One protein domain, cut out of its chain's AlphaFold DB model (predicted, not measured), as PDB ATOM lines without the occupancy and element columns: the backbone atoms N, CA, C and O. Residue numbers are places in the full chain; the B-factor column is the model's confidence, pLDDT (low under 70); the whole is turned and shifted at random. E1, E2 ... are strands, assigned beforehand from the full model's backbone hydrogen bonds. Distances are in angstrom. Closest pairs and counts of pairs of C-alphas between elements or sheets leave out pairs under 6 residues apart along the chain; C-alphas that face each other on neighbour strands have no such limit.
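This is residues 184 to 281 of the 352 residues of the protein "Glycosyl hydrolases family 31" of Weissella bombi (UniProt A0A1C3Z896). Two sheets of four strands each lie face to face as a slightly crossed sandwich, E1, E2, E6 and E8 on one side and E3, E4, E5 and E9 on the other, with the strands of the one at 31 degrees to those of the other. A long loop, residues 188 to 200, swings away from the first sheet between E1 and E2, and the short strand E7 lies near one end of the sandwich. The printed part has 98 residues, with nine named strands, E1 to E9 in order, and no named helix: the class is all strand. The first sheet has the order E1, E2, E6, E8 and is mixed; the second, E3, E4, E5, E9, is all antiparallel. The whole is compact, with a radius of gyration of the C-alphas of 13.4 A, and only just elongated, spanning 41 by 27 by 19 A.

Find C-alpha 184 at (7.401, 7.033, -52.975), where E1 begins; it runs to residue 187. E2 is residues 201 to 207, 18.9 A long, and E3 is residues 212 to 220, 27.1 A. Look next at C-alpha 223, at (30.902, 6.297, -49.682): here begins E4, residues 223 to 232, the longest strand at 29.5 A. E5 is residues 235 to 241, 19.5 A, and E6 residues 252 to 258, 18.8 A. E7 is residues 260 to 262, E8 residues 267 to 271, and E9 runs from residue 274 to C-alpha 277 at (3.624, -9.278, -54.629).

In the first sheet, E1 and E2 form a hairpin at 147 degrees; look for N 185 and O 205, 2.8 A apart. E2 and E6 are parallel at 23 degrees, with N 204 and O 254 at 2.8 A. E6 and E8 are antiparallel, with N 253 and O 270 at 2.8 A. In the second sheet, E3, E4 and E5 make a meander, each strand the antiparallel neighbour of the one before: find N 216 and O 227 at 2.9 A, then N 228 and O 239 at 2.9 A. E9 is antiparallel to E5, with N 236 and O 276 at 2.8 A. Across the sandwich, the closest C-alphas of E1 and E3 are those of Ile 184 and Tyr 214, 6.2 A apart. E7 pairs with no named strand, and meets E6 only through their link.

The C-alphas farthest apart, of His 222 and Gln 281, are 41.6 A apart. The printed part has no cut. The link from E1 to E2, 13 residues, is long. The mean pLDDT of the printed part is 95.3, and no printed residue is under 70.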
ATOM      1  N   ILE A 184       6.653   7.808 -53.971       98.75
ATOM      2  CA  ILE A 184       7.401   7.033 -52.975       98.75
ATOM      3  C   ILE A 184       8.320   7.988 -52.213       98.75
ATOM      4  O   ILE A 184       9.283   8.503 -52.774       98.75
ATOM      5  N   VAL A 185       8.040   8.223 -50.931       98.75
ATOM      6  CA  VAL A 185       8.799   9.161 -50.093       98.75
ATOM      7  C   VAL A 185       9.431   8.412 -48.917       98.75
ATOM      8  O   VAL A 185       8.730   8.081 -47.958       98.75
ATOM      9  N   PRO A 186      10.745   8.122 -48.959       98.44
ATOM     10  CA  PRO A 186      11.437   7.501 -47.841       98.44
ATOM     11  C   PRO A 186      11.624   8.490 -46.688       98.44
ATOM     12  O   PRO A 186      12.053   9.633 -46.872       98.44
ATOM     13  N   MET A 187      11.332   8.020 -45.483       98.06
ATOM     14  CA  MET A 187      11.453   8.758 -44.236       98.06
ATOM     15  C   MET A 187      12.105   7.892 -43.157       98.06
ATOM     16  O   MET A 187      12.045   6.666 -43.205       98.06
ATOM     17  N   VAL A 188      12.706   8.520 -42.149       96.12
ATOM     18  CA  VAL A 188      13.065   7.823 -40.906       96.12
ATOM     19  C   VAL A 188      11.871   7.770 -39.955       96.12
ATOM     20  O   VAL A 188      11.082   8.716 -39.875       96.12
ATOM     21  N   ALA A 189      11.761   6.677 -39.199       90.44
ATOM     22  CA  ALA A 189      10.724   6.521 -38.181       90.44
ATOM     23  C   ALA A 189      10.919   7.513 -37.018       90.44
ATOM     24  O   ALA A 189       9.974   8.206 -36.617       90.44
ATOM     25  N   ASP A 190      12.157   7.620 -36.519       92.44
ATOM     26  CA  ASP A 190      12.537   8.529 -35.438       92.44
ATOM     27  C   ASP A 190      13.318   9.747 -35.971       92.44
ATOM     28  O   ASP A 190      14.497   9.628 -36.309       92.44
ATOM     29  N   PRO A 191      12.711  10.950 -36.015       90.25
ATOM     30  CA  PRO A 191      13.394  12.163 -36.461       90.25
ATOM     31  C   PRO A 191      14.480  12.659 -35.495       90.25
ATOM     32  O   PRO A 191      15.157  13.635 -35.810       90.25
ATOM     33  N   MET A 192      14.605  12.056 -34.308       88.25
ATOM     34  CA  MET A 192      15.615  12.393 -33.302       88.25
ATOM     35  C   MET A 192      16.797  11.416 -33.293       88.25
ATOM     36  O   MET A 192      17.690  11.563 -32.455       88.25
ATOM     37  N   GLN A 193      16.810  10.430 -34.197       85.44
ATOM     38  CA  GLN A 193      17.932   9.512 -34.353       85.44
ATOM     39  C   GLN A 193      19.222  10.272 -34.713       85.44
ATOM     40  O   GLN A 193      19.187  11.337 -35.336       85.44
ATOM     41  N   GLN A 194      20.375   9.734 -34.297       82.56
ATOM     42  CA  GLN A 194      21.677  10.303 -34.643       82.56
ATOM     43  C   GLN A 194      21.873  10.312 -36.162       82.56
ATOM     44  O   GLN A 194      21.672   9.298 -36.819       82.56
ATOM     45  N   ILE A 195      22.282  11.459 -36.702       77.75
ATOM     46  CA  ILE A 195      22.422  11.670 -38.151       77.75
ATOM     47  C   ILE A 195      23.698  11.058 -38.744       77.75
ATOM     48  O   ILE A 195      23.795  10.933 -39.959       77.75
ATOM     49  N   ASP A 196      24.666  10.697 -37.899       80.19
ATOM     50  CA  ASP A 196      25.954  10.134 -38.326       80.19
ATOM     51  C   ASP A 196      25.878   8.616 -38.576       80.19
ATOM     52  O   ASP A 196      26.815   8.019 -39.107       80.19
ATOM     53  N   GLU A 197      24.762   7.986 -38.203       87.00
ATOM     54  CA  GLU A 197      24.503   6.564 -38.400       87.00
ATOM     55  C   GLU A 197      23.317   6.393 -39.346       87.00
ATOM     56  O   GLU A 197      22.232   6.933 -39.118       87.00
ATOM     57  N   LEU A 198      23.507   5.606 -40.408       93.88
ATOM     58  CA  LEU A 198      22.393   5.240 -41.270       93.88
ATOM     59  C   LEU A 198      21.381   4.404 -40.461       93.88
ATOM     60  O   LEU A 198      21.787   3.519 -39.703       93.88
ATOM     61  N   PRO A 199      20.068   4.655 -40.604       94.62
ATOM     62  CA  PRO A 199      19.052   4.041 -39.748       94.62
ATOM     63  C   PRO A 199      18.998   2.515 -39.913       94.62
ATOM     64  O   PRO A 199      19.551   1.972 -40.855       94.62
ATOM     65  N   SER A 200      18.344   1.766 -39.029       94.25
ATOM     66  CA  SER A 200      18.074   0.331 -39.267       94.25
ATOM     67  C   SER A 200      16.700   0.086 -39.901       94.25
ATOM     68  O   SER A 200      16.429  -1.007 -40.394       94.25
ATOM     69  N   GLU A 201      15.851   1.113 -39.948       96.06
ATOM     70  CA  GLU A 201      14.520   1.083 -40.549       96.06
ATOM     71  C   GLU A 201      14.278   2.353 -41.380       96.06
ATOM     72  O   GLU A 201      14.603   3.461 -40.950       96.06
ATOM     73  N   ILE A 202      13.677   2.190 -42.558       97.81
ATOM     74  CA  ILE A 202      13.143   3.276 -43.385       97.81
ATOM     75  C   ILE A 202      11.636   3.088 -43.516       97.81
ATOM     76  O   ILE A 202      11.168   2.038 -43.957       97.81
ATOM     77  N   GLU A 203      10.880   4.127 -43.174       98.31
ATOM     78  CA  GLU A 203       9.459   4.226 -43.490       98.31
ATOM     79  C   GLU A 203       9.319   4.696 -44.941       98.31
ATOM     80  O   GLU A 203       9.643   5.831 -45.282       98.31
ATOM     81  N   VAL A 204       8.852   3.820 -45.822       98.50
ATOM     82  CA  VAL A 204       8.620   4.134 -47.233       98.50
ATOM     83  C   VAL A 204       7.159   4.535 -47.394       98.50
ATOM     84  O   VAL A 204       6.281   3.679 -47.491       98.50
ATOM     85  N   HIS A 205       6.874   5.836 -47.393       98.50
ATOM     86  CA  HIS A 205       5.513   6.331 -47.588       98.50
ATOM     87  C   HIS A 205       5.123   6.238 -49.061       98.50
ATOM     88  O   HIS A 205       5.796   6.812 -49.919       98.50
ATOM     89  N   VAL A 206       4.039   5.519 -49.347       98.31
ATOM     90  CA  VAL A 206       3.522   5.308 -50.701       98.31
ATOM     91  C   VAL A 206       2.170   5.985 -50.826       98.31
ATOM     92  O   VAL A 206       1.217   5.616 -50.138       98.31
ATOM     93  N   TYR A 207       2.091   6.974 -51.705       97.75
ATOM     94  CA  TYR A 207       0.925   7.829 -51.849       97.75
ATOM     95  C   TYR A 207       0.043   7.374 -53.017       97.75
ATOM     96  O   TYR A 207       0.208   7.845 -54.135       97.75
ATOM     97  N   GLY A 208      -0.919   6.486 -52.746       94.81
ATOM     98  CA  GLY A 208      -1.749   5.821 -53.757       94.81
ATOM     99  C   GLY A 208      -1.044   4.638 -54.433       94.81
ATOM    100  O   GLY A 208       0.152   4.431 -54.247       94.81
ATOM    101  N   ASN A 209      -1.780   3.831 -55.200       92.38
ATOM    102  CA  ASN A 209      -1.310   2.529 -55.694       92.38
ATOM    103  C   ASN A 209      -0.741   2.523 -57.126       92.38
ATOM    104  O   ASN A 209      -0.479   1.447 -57.667       92.38
ATOM    105  N   ALA A 210      -0.574   3.687 -57.758       95.56
ATOM    106  CA  ALA A 210      -0.072   3.750 -59.124       95.56
ATOM    107  C   ALA A 210       1.395   3.309 -59.224       95.56
ATOM    108  O   ALA A 210       2.189   3.470 -58.295       95.56
ATOM    109  N   ASN A 211       1.753   2.787 -60.398       97.56
ATOM    110  CA  ASN A 211       3.096   2.307 -60.685       97.56
ATOM    111  C   ASN A 211       4.125   3.433 -60.581       97.56
ATOM    112  O   ASN A 211       3.973   4.478 -61.215       97.56
ATOM    113  N   ASN A 212       5.196   3.201 -59.826       98.00
ATOM    114  CA  ASN A 212       6.272   4.172 -59.679       98.00
ATOM    115  C   ASN A 212       7.585   3.517 -59.234       98.00
ATOM    116  O   ASN A 212       7.625   2.383 -58.747       98.00
ATOM    117  N   ALA A 213       8.669   4.270 -59.382       98.19
ATOM    118  CA  ALA A 213       9.986   3.921 -58.893       98.19
ATOM    119  C   ALA A 213      10.668   5.145 -58.274       98.19
ATOM    120  O   ALA A 213      10.521   6.271 -58.750       98.19
ATOM    121  N   TYR A 214      11.455   4.908 -57.232       98.56
ATOM    122  CA  TYR A 214      12.280   5.921 -56.595       98.56
ATOM    123  C   TYR A 214      13.638   5.330 -56.227       98.56
ATOM    124  O   TYR A 214      13.717   4.242 -55.661       98.56
ATOM    125  N   THR A 215      14.710   6.058 -56.528       98.44
ATOM    126  CA  THR A 215      16.066   5.693 -56.106       98.44
ATOM    127  C   THR A 215      16.440   6.536 -54.899       98.44
ATOM    128  O   THR A 215      16.627   7.748 -55.009       98.44
ATOM    129  N   MET A 216      16.543   5.886 -53.745       98.38
ATOM    130  CA  MET A 216      17.084   6.492 -52.538       98.38
ATOM    131  C   MET A 216      18.608   6.416 -52.583       98.38
ATOM    132  O   MET A 216      19.163   5.365 -52.899       98.38
ATOM    133  N   TYR A 217      19.276   7.518 -52.256       97.62
ATOM    134  CA  TYR A 217      20.718   7.554 -52.058       97.62
ATOM    135  C   TYR A 217      21.009   7.825 -50.585       97.62
ATOM    136  O   TYR A 217      20.345   8.651 -49.960       97.62
ATOM    137  N   GLU A 218      22.012   7.134 -50.061       95.94
ATOM    138  CA  GLU A 218      22.526   7.294 -48.701       95.94
ATOM    139  C   GLU A 218      24.049   7.432 -48.775       95.94
ATOM    140  O   GLU A 218      24.686   6.864 -49.671       95.94
ATOM    141  N   HIS A 219      24.652   8.173 -47.842       94.56
ATOM    142  CA  HIS A 219      26.103   8.326 -47.802       94.56
ATOM    143  C   HIS A 219      26.677   8.320 -46.382       94.56
ATOM    144  O   HIS A 219      26.039   8.748 -45.426       94.56
ATOM    145  N   VAL A 220      27.925   7.859 -46.267       93.81
ATOM    146  CA  VAL A 220      28.770   8.011 -45.073       93.81
ATOM    147  C   VAL A 220      30.141   8.493 -45.540       93.81
ATOM    148  O   VAL A 220      30.880   7.782 -46.228       93.81
ATOM    149  N   GLY A 221      30.491   9.736 -45.207       91.00
ATOM    150  CA  GLY A 221      31.682  10.383 -45.761       91.00
ATOM    151  C   GLY A 221      31.589  10.511 -47.287       91.00
ATOM    152  O   GLY A 221      30.736  11.227 -47.793       91.00
ATOM    153  N   HIS A 222      32.471   9.829 -48.023       91.56
ATOM    154  CA  HIS A 222      32.450   9.807 -49.498       91.56
ATOM    155  C   HIS A 222      31.845   8.520 -50.080       91.56
ATOM    156  O   HIS A 222      31.711   8.406 -51.298       91.56
ATOM    157  N   ALA A 223      31.536   7.529 -49.238       95.75
ATOM    158  CA  ALA A 223      30.902   6.297 -49.682       95.75
ATOM    159  C   ALA A 223      29.416   6.562 -49.930       95.75
ATOM    160  O   ALA A 223      28.756   7.162 -49.086       95.75
ATOM    161  N   ILE A 224      28.911   6.111 -51.079       96.94
ATOM    162  CA  ILE A 224      27.510   6.257 -51.485       96.94
ATOM    163  C   ILE A 224      26.938   4.864 -51.739       96.94
ATOM    164  O   ILE A 224      27.577   4.050 -52.413       96.94
ATOM    165  N   ALA A 225      25.732   4.636 -51.236       97.69
ATOM    166  CA  ALA A 225      24.893   3.490 -51.546       97.69
ATOM    167  C   ALA A 225      23.597   3.960 -52.212       97.69
ATOM    168  O   ALA A 225      23.191   5.120 -52.083       97.69
ATOM    169  N   LYS A 226      22.959   3.053 -52.949       98.06
ATOM    170  CA  LYS A 226      21.700   3.307 -53.648       98.06
ATOM    171  C   LYS A 226      20.718   2.199 -53.314       98.06
ATOM    172  O   LYS A 226      21.079   1.028 -53.377       98.06
ATOM    173  N   THR A 227      19.471   2.561 -53.065       98.62
ATOM    174  CA  THR A 227      18.371   1.606 -52.963       98.62
ATOM    175  C   THR A 227      17.306   1.973 -53.980       98.62
ATOM    176  O   THR A 227      16.665   3.019 -53.876       98.62
ATOM    177  N   GLU A 228      17.106   1.112 -54.972       98.62
ATOM    178  CA  GLU A 228      15.976   1.213 -55.890       98.62
ATOM    179  C   GLU A 228      14.728   0.649 -55.217       98.62
ATOM    180  O   GLU A 228      14.718  -0.494 -54.762       98.62
ATOM    181  N   ILE A 229      13.675   1.458 -55.157       98.69
ATOM    182  CA  ILE A 229      12.372   1.101 -54.607       98.69
ATOM    183  C   ILE A 229      11.370   1.151 -55.751       98.69
ATOM    184  O   ILE A 229      11.189   2.200 -56.369       98.69
ATOM    185  N   THR A 230      10.707   0.035 -56.040       98.50
ATOM    186  CA  THR A 230       9.733  -0.045 -57.138       98.50
ATOM    187  C   THR A 230       8.419  -0.633 -56.665       98.50
ATOM    188  O   THR A 230       8.410  -1.622 -55.929       98.50
ATOM    189  N   ILE A 231       7.324  -0.053 -57.146       97.62
ATOM    190  CA  ILE A 231       5.964  -0.540 -56.936       97.62
ATOM    191  C   ILE A 231       5.331  -0.637 -58.313       97.62
ATOM    192  O   ILE A 231       5.062   0.387 -58.931       97.62
ATOM    193  N   ILE A 232       5.173  -1.859 -58.817       97.50
ATOM    194  CA  ILE A 232       4.672  -2.120 -60.171       97.50
ATOM    195  C   ILE A 232       3.611  -3.213 -60.091       97.50
ATOM    196  O   ILE A 232       3.919  -4.341 -59.713       97.50
ATOM    197  N   ASP A 233       2.370  -2.877 -60.427       95.06
ATOM    198  CA  ASP A 233       1.222  -3.786 -60.471       95.06
ATOM    199  C   ASP A 233       1.062  -4.603 -59.171       95.06
ATOM    200  O   ASP A 233       0.910  -5.825 -59.182       95.06
ATOM    201  N   GLY A 234       1.169  -3.929 -58.018       94.25
ATOM    202  CA  GLY A 234       1.089  -4.556 -56.690       94.25
ATOM    203  C   GLY A 234       2.337  -5.342 -56.263       94.25
ATOM    204  O   GLY A 234       2.334  -5.982 -55.209       94.25
ATOM    205  N   ARG A 235       3.425  -5.303 -57.042       97.25
ATOM    206  CA  ARG A 235       4.736  -5.838 -56.655       97.25
ATOM    207  C   ARG A 235       5.598  -4.751 -56.033       97.25
ATOM    208  O   ARG A 235       6.007  -3.823 -56.723       97.25
ATOM    209  N   PHE A 236       5.920  -4.924 -54.760       98.25
ATOM    210  CA  PHE A 236       6.821  -4.081 -53.985       98.25
ATOM    211  C   PHE A 236       8.207  -4.703 -53.996       98.25
ATOM    212  O   PHE A 236       8.345  -5.906 -53.768       98.25
ATOM    213  N   LYS A 237       9.231  -3.902 -54.265       98.56
ATOM    214  CA  LYS A 237      10.603  -4.390 -54.364       98.56
ATOM    215  C   LYS A 237      11.606  -3.341 -53.919       98.56
ATOM    216  O   LYS A 237      11.441  -2.160 -54.223       98.56
ATOM    217  N   THR A 238      12.649  -3.811 -53.250       98.50
ATOM    218  CA  THR A 238      13.849  -3.058 -52.890       98.50
ATOM    219  C   THR A 238      15.077  -3.747 -53.479       98.50
ATOM    220  O   THR A 238      15.210  -4.968 -53.416       98.50
ATOM    221  N   VAL A 239      15.988  -2.977 -54.070       98.44
ATOM    222  CA  VAL A 239      17.287  -3.471 -54.552       98.44
ATOM    223  C   VAL A 239      18.375  -2.532 -54.062       98.44
ATOM    224  O   VAL A 239      18.417  -1.373 -54.464       98.44
ATOM    225  N   VAL A 240      19.245  -3.035 -53.191       98.31
ATOM    226  CA  VAL A 240      20.360  -2.290 -52.597       98.31
ATOM    227  C   VAL A 240      21.644  -2.527 -53.404       98.31
ATOM    228  O   VAL A 240      22.090  -3.667 -53.549       98.31
ATOM    229  N   ASP A 241      22.242  -1.446 -53.902       98.12
ATOM    230  CA  ASP A 241      23.588  -1.360 -54.479       98.12
ATOM    231  C   ASP A 241      24.485  -0.590 -53.500       98.12
ATOM    232  O   ASP A 241      24.464   0.644 -53.441       98.12
ATOM    233  N   ASP A 242      25.249  -1.331 -52.700       97.75
ATOM    234  CA  ASP A 242      26.113  -0.785 -51.657       97.75
ATOM    235  C   ASP A 242      27.535  -1.366 -51.751       97.75
ATOM    236  O   ASP A 242      27.883  -2.324 -51.054       97.75
ATOM    237  N   PRO A 243      28.398  -0.798 -52.610       97.25
ATOM    238  CA  PRO A 243      29.753  -1.306 -52.814       97.25
ATOM    239  C   PRO A 243      30.665  -1.146 -51.589       97.25
ATOM    240  O   PRO A 243      31.737  -1.751 -51.550       97.25
ATOM    241  N   ASN A 244      30.274  -0.325 -50.606       97.12
ATOM    242  CA  ASN A 244      31.085  -0.017 -49.427       97.12
ATOM    243  C   ASN A 244      30.524  -0.621 -48.128       97.12
ATOM    244  O   ASN A 244      31.176  -0.496 -47.094       97.12
ATOM    245  N   ASN A 245      29.380  -1.312 -48.182       96.50
ATOM    246  CA  ASN A 245      28.683  -1.903 -47.033       96.50
ATOM    247  C   ASN A 245      28.378  -0.870 -45.926       96.50
ATOM    248  O   ASN A 245      28.640  -1.123 -44.749       96.50
ATOM    249  N   ILE A 246      27.891   0.314 -46.309       96.31
ATOM    250  CA  ILE A 246      27.466   1.367 -45.373       96.31
ATOM    251  C   ILE A 246      26.023   1.183 -44.883       96.31
ATOM    252  O   ILE A 246      25.704   1.599 -43.771       96.31
ATOM    253  N   VAL A 247      25.152   0.566 -45.682       96.94
ATOM    254  CA  VAL A 247      23.757   0.284 -45.333       96.94
ATOM    255  C   VAL A 247      23.719  -0.951 -44.427       96.94
ATOM    256  O   VAL A 247      24.333  -1.970 -44.758       96.94
ATOM    257  N   PRO A 248      22.985  -0.923 -43.298       95.12
ATOM    258  CA  PRO A 248      22.825  -2.102 -42.453       95.12
ATOM    259  C   PRO A 248      22.276  -3.297 -43.238       95.12
ATOM    260  O   PRO A 248      21.262  -3.190 -43.928       95.12
ATOM    261  N   SER A 249      22.925  -4.456 -43.117       90.56
ATOM    262  CA  SER A 249      22.561  -5.662 -43.878       90.56
ATOM    263  C   SER A 249      21.153  -6.185 -43.572       90.56
ATOM    264  O   SER A 249      20.561  -6.884 -44.387       90.56
ATOM    265  N   ASP A 250      20.626  -5.864 -42.391       93.31
ATOM    266  CA  ASP A 250      19.290  -6.209 -41.902       93.31
ATOM    267  C   ASP A 250      18.307  -5.024 -41.960       93.31
ATOM    268  O   ASP A 250      17.254  -5.065 -41.318       93.31
ATOM    269  N   ARG A 251      18.626  -3.979 -42.744       96.81
ATOM    270  CA  ARG A 251      17.772  -2.802 -42.950       96.81
ATOM    271  C   ARG A 251      16.350  -3.220 -43.319       96.81
ATOM    272  O   ARG A 251      16.133  -3.902 -44.323       96.81
ATOM    273  N   GLN A 252      15.384  -2.735 -42.546       98.00
ATOM    274  CA  GLN A 252      13.962  -2.911 -42.824       98.00
ATOM    275  C   GLN A 252      13.420  -1.733 -43.635       98.00
ATOM    276  O   GLN A 252      13.657  -0.571 -43.305       98.00
ATOM    277  N   TYR A 253      12.649  -2.038 -44.670       98.31
ATOM    278  CA  TYR A 253      11.872  -1.079 -45.442       98.31
ATOM    279  C   TYR A 253      10.397  -1.299 -45.124       98.31
ATOM    280  O   TYR A 253       9.772  -2.239 -45.620       98.31
ATOM    281  N   ARG A 254       9.852  -0.449 -44.254       98.31
ATOM    282  CA  ARG A 254       8.453  -0.468 -43.829       98.31
ATOM    283  C   ARG A 254       7.638   0.410 -44.767       98.31
ATOM    284  O   ARG A 254       7.586   1.626 -44.607       98.31
ATOM    285  N   PHE A 255       6.998  -0.201 -45.749       98.19
ATOM    286  CA  PHE A 255       6.073   0.474 -46.648       98.19
ATOM    287  C   PHE A 255       4.805   0.867 -45.896       98.19
ATOM    288  O   PHE A 255       4.143   0.008 -45.315       98.19
ATOM    289  N   LYS A 256       4.462   2.154 -45.935       97.44
ATOM    290  CA  LYS A 256       3.232   2.723 -45.377       97.44
ATOM    291  C   LYS A 256       2.328   3.181 -46.509       97.44
ATOM    292  O   LYS A 256       2.675   4.096 -47.254       97.44
ATOM    293  N   SER A 257       1.178   2.529 -46.634       96.31
ATOM    294  CA  SER A 257       0.220   2.773 -47.712       96.31
ATOM    295  C   SER A 257      -0.714   3.925 -47.347       96.31
ATOM    296  O   SER A 257      -1.386   3.874 -46.317       96.31
ATOM    297  N   HIS A 258      -0.780   4.948 -48.195       96.62
ATOM    298  CA  HIS A 258      -1.731   6.053 -48.086       96.62
ATOM    299  C   HIS A 258      -2.810   5.912 -49.160       96.62
ATOM    300  O   HIS A 258      -2.495   5.828 -50.346       96.62
ATOM    301  N   ALA A 259      -4.075   5.900 -48.736       93.50
ATOM    302  CA  ALA A 259      -5.257   5.691 -49.582       93.50
ATOM    303  C   ALA A 259      -5.361   4.321 -50.299       93.50
ATOM    304  O   ALA A 259      -6.109   4.192 -51.265       93.50
ATOM    305  N   PHE A 260      -4.692   3.280 -49.796       94.88
ATOM    306  CA  PHE A 260      -4.907   1.883 -50.204       94.88
ATOM    307  C   PHE A 260      -4.424   0.914 -49.111       94.88
ATOM    308  O   PHE A 260      -3.815   1.327 -48.123       94.88
ATOM    309  N   THR A 261      -4.693  -0.380 -49.283       95.50
ATOM    310  CA  THR A 261      -4.199  -1.462 -48.413       95.50
ATOM    311  C   THR A 261      -3.451  -2.532 -49.207       95.50
ATOM    312  O   THR A 261      -3.687  -2.705 -50.402       95.50
ATOM    313  N   VAL A 262      -2.563  -3.255 -48.522       93.75
ATOM    314  CA  VAL A 262      -1.732  -4.359 -49.018       93.75
ATOM    315  C   VAL A 262      -2.047  -5.631 -48.231       93.75
ATOM    316  O   VAL A 262      -1.856  -5.688 -47.019       93.75
ATOM    317  N   ASP A 263      -2.593  -6.652 -48.891       93.19
ATOM    318  CA  ASP A 263      -3.106  -7.874 -48.244       93.19
ATOM    319  C   ASP A 263      -4.077  -7.571 -47.073       93.19
ATOM    320  O   ASP A 263      -4.091  -8.265 -46.056       93.19
ATOM    321  N   GLY A 264      -4.862  -6.490 -47.185       91.25
ATOM    322  CA  GLY A 264      -5.776  -6.012 -46.138       91.25
ATOM    323  C   GLY A 264      -5.114  -5.270 -44.967       91.25
ATOM    324  O   GLY A 264      -5.808  -4.881 -44.029       91.25
ATOM    325  N   ASN A 265      -3.798  -5.046 -45.009       90.75
ATOM    326  CA  ASN A 265      -3.044  -4.266 -44.024       90.75
ATOM    327  C   ASN A 265      -2.646  -2.897 -44.597       90.75
ATOM    328  O   ASN A 265      -2.614  -2.702 -45.807       90.75
ATOM    329  N   SER A 266      -2.307  -1.934 -43.741       85.31
ATOM    330  CA  SER A 266      -1.759  -0.638 -44.180       85.31
ATOM    331  C   SER A 266      -0.243  -0.661 -44.392       85.31
ATOM    332  O   SER A 266       0.315   0.292 -44.938       85.31
ATOM    333  N   GLU A 267       0.426  -1.725 -43.943       91.81
ATOM    334  CA  GLU A 267       1.882  -1.825 -43.943       91.81
ATOM    335  C   GLU A 267       2.386  -3.137 -44.543       91.81
ATOM    336  O   GLU A 267       1.769  -4.195 -44.403       91.81
ATOM    337  N   LEU A 268       3.561  -3.049 -45.160       96.06
ATOM    338  CA  LEU A 268       4.357  -4.170 -45.641       96.06
ATOM    339  C   LEU A 268       5.818  -3.938 -45.243       96.06
ATOM    340  O   LEU A 268       6.302  -2.817 -45.331       96.06
ATOM    341  N   ILE A 269       6.535  -4.986 -44.840       97.56
ATOM    342  CA  ILE A 269       7.966  -4.902 -44.528       97.56
ATOM    343  C   ILE A 269       8.742  -5.766 -45.517       97.56
ATOM    344  O   ILE A 269       8.399  -6.934 -45.701       97.56
ATOM    345  N   LEU A 270       9.786  -5.188 -46.104       97.38
ATOM    346  CA  LEU A 270      10.837  -5.881 -46.851       97.38
ATOM    347  C   LEU A 270      12.173  -5.718 -46.111       97.38
ATOM    348  O   LEU A 270      12.361  -4.728 -45.403       97.38
ATOM    349  N   VAL A 271      13.099  -6.666 -46.260       97.69
ATOM    350  CA  VAL A 271      14.418  -6.618 -45.598       97.69
ATOM    351  C   VAL A 271      15.529  -6.657 -46.640       97.69
ATOM    352  O   VAL A 271      15.607  -7.596 -47.425       97.69
ATOM    353  N   GLY A 272      16.411  -5.657 -46.631       94.75
ATOM    354  CA  GLY A 272      17.504  -5.556 -47.601       94.75
ATOM    355  C   GLY A 272      17.002  -5.511 -49.050       94.75
ATOM    356  O   GLY A 272      16.101  -4.734 -49.376       94.75
ATOM    357  N   SER A 273      17.604  -6.328 -49.918       96.75
ATOM    358  CA  SER A 273      17.138  -6.540 -51.294       96.75
ATOM    359  C   SER A 273      16.110  -7.665 -51.327       96.75
ATOM    360  O   SER A 273      16.477  -8.836 -51.221       96.75
ATOM    361  N   ASP A 274      14.840  -7.312 -51.488       97.44
ATOM    362  CA  ASP A 274      13.723  -8.250 -51.408       97.44
ATOM    363  C   ASP A 274      12.570  -7.803 -52.317       97.44
ATOM    364  O   ASP A 274      12.514  -6.663 -52.786       97.44
ATOM    365  N   GLU A 275      11.642  -8.712 -52.598       97.44
ATOM    366  CA  GLU A 275      10.434  -8.414 -53.352       97.44
ATOM    367  C   GLU A 275       9.233  -9.214 -52.853       97.44
ATOM    368  O   GLU A 275       9.314 -10.401 -52.539       97.44
ATOM    369  N   LYS A 276       8.064  -8.570 -52.850       96.75
ATOM    370  CA  LYS A 276       6.797  -9.221 -52.535       96.75
ATOM    371  C   LYS A 276       5.682  -8.691 -53.421       96.75
ATOM    372  O   LYS A 276       5.519  -7.489 -53.605       96.75
ATOM    373  N   THR A 277       4.882  -9.610 -53.952       96.75
ATOM    374  CA  THR A 277       3.624  -9.278 -54.629       96.75
ATOM    375  C   THR A 277       2.482  -9.416 -53.633       96.75
ATOM    376  O   THR A 277       2.404 -10.425 -52.931       96.75
ATOM    377  N   VAL A 278       1.627  -8.402 -53.563       95.38
ATOM    378  CA  VAL A 278       0.505  -8.316 -52.620       95.38
ATOM    379  C   VAL A 278      -0.783  -7.993 -53.364       95.38
ATOM    380  O   VAL A 278      -0.762  -7.458 -54.473       95.38
ATOM    381  N   ILE A 279      -1.918  -8.299 -52.745       94.44
ATOM    382  CA  ILE A 279      -3.210  -7.824 -53.238       94.44
ATOM    383  C   ILE A 279      -3.377  -6.378 -52.781       94.44
ATOM    384  O   ILE A 279      -3.385  -6.106 -51.581       94.44
ATOM    385  N   VAL A 280      -3.537  -5.465 -53.737       94.81
ATOM    386  CA  VAL A 280      -3.792  -4.051 -53.461       94.81
ATOM    387  C   VAL A 280      -5.286  -3.757 -53.545       94.81
ATOM    388  O   VAL A 280      -5.962  -4.220 -54.463       94.81
ATOM    389  N   GLN A 281      -5.805  -2.995 -52.582       94.69
ATOM    390  CA  GLN A 281      -7.191  -2.524 -52.577       94.69
ATOM    391  C   GLN A 281      -7.236  -1.031 -52.268       94.69
ATOM    392  O   GLN A 281      -6.759  -0.612 -51.211       94.69
TER     393      GLN A 281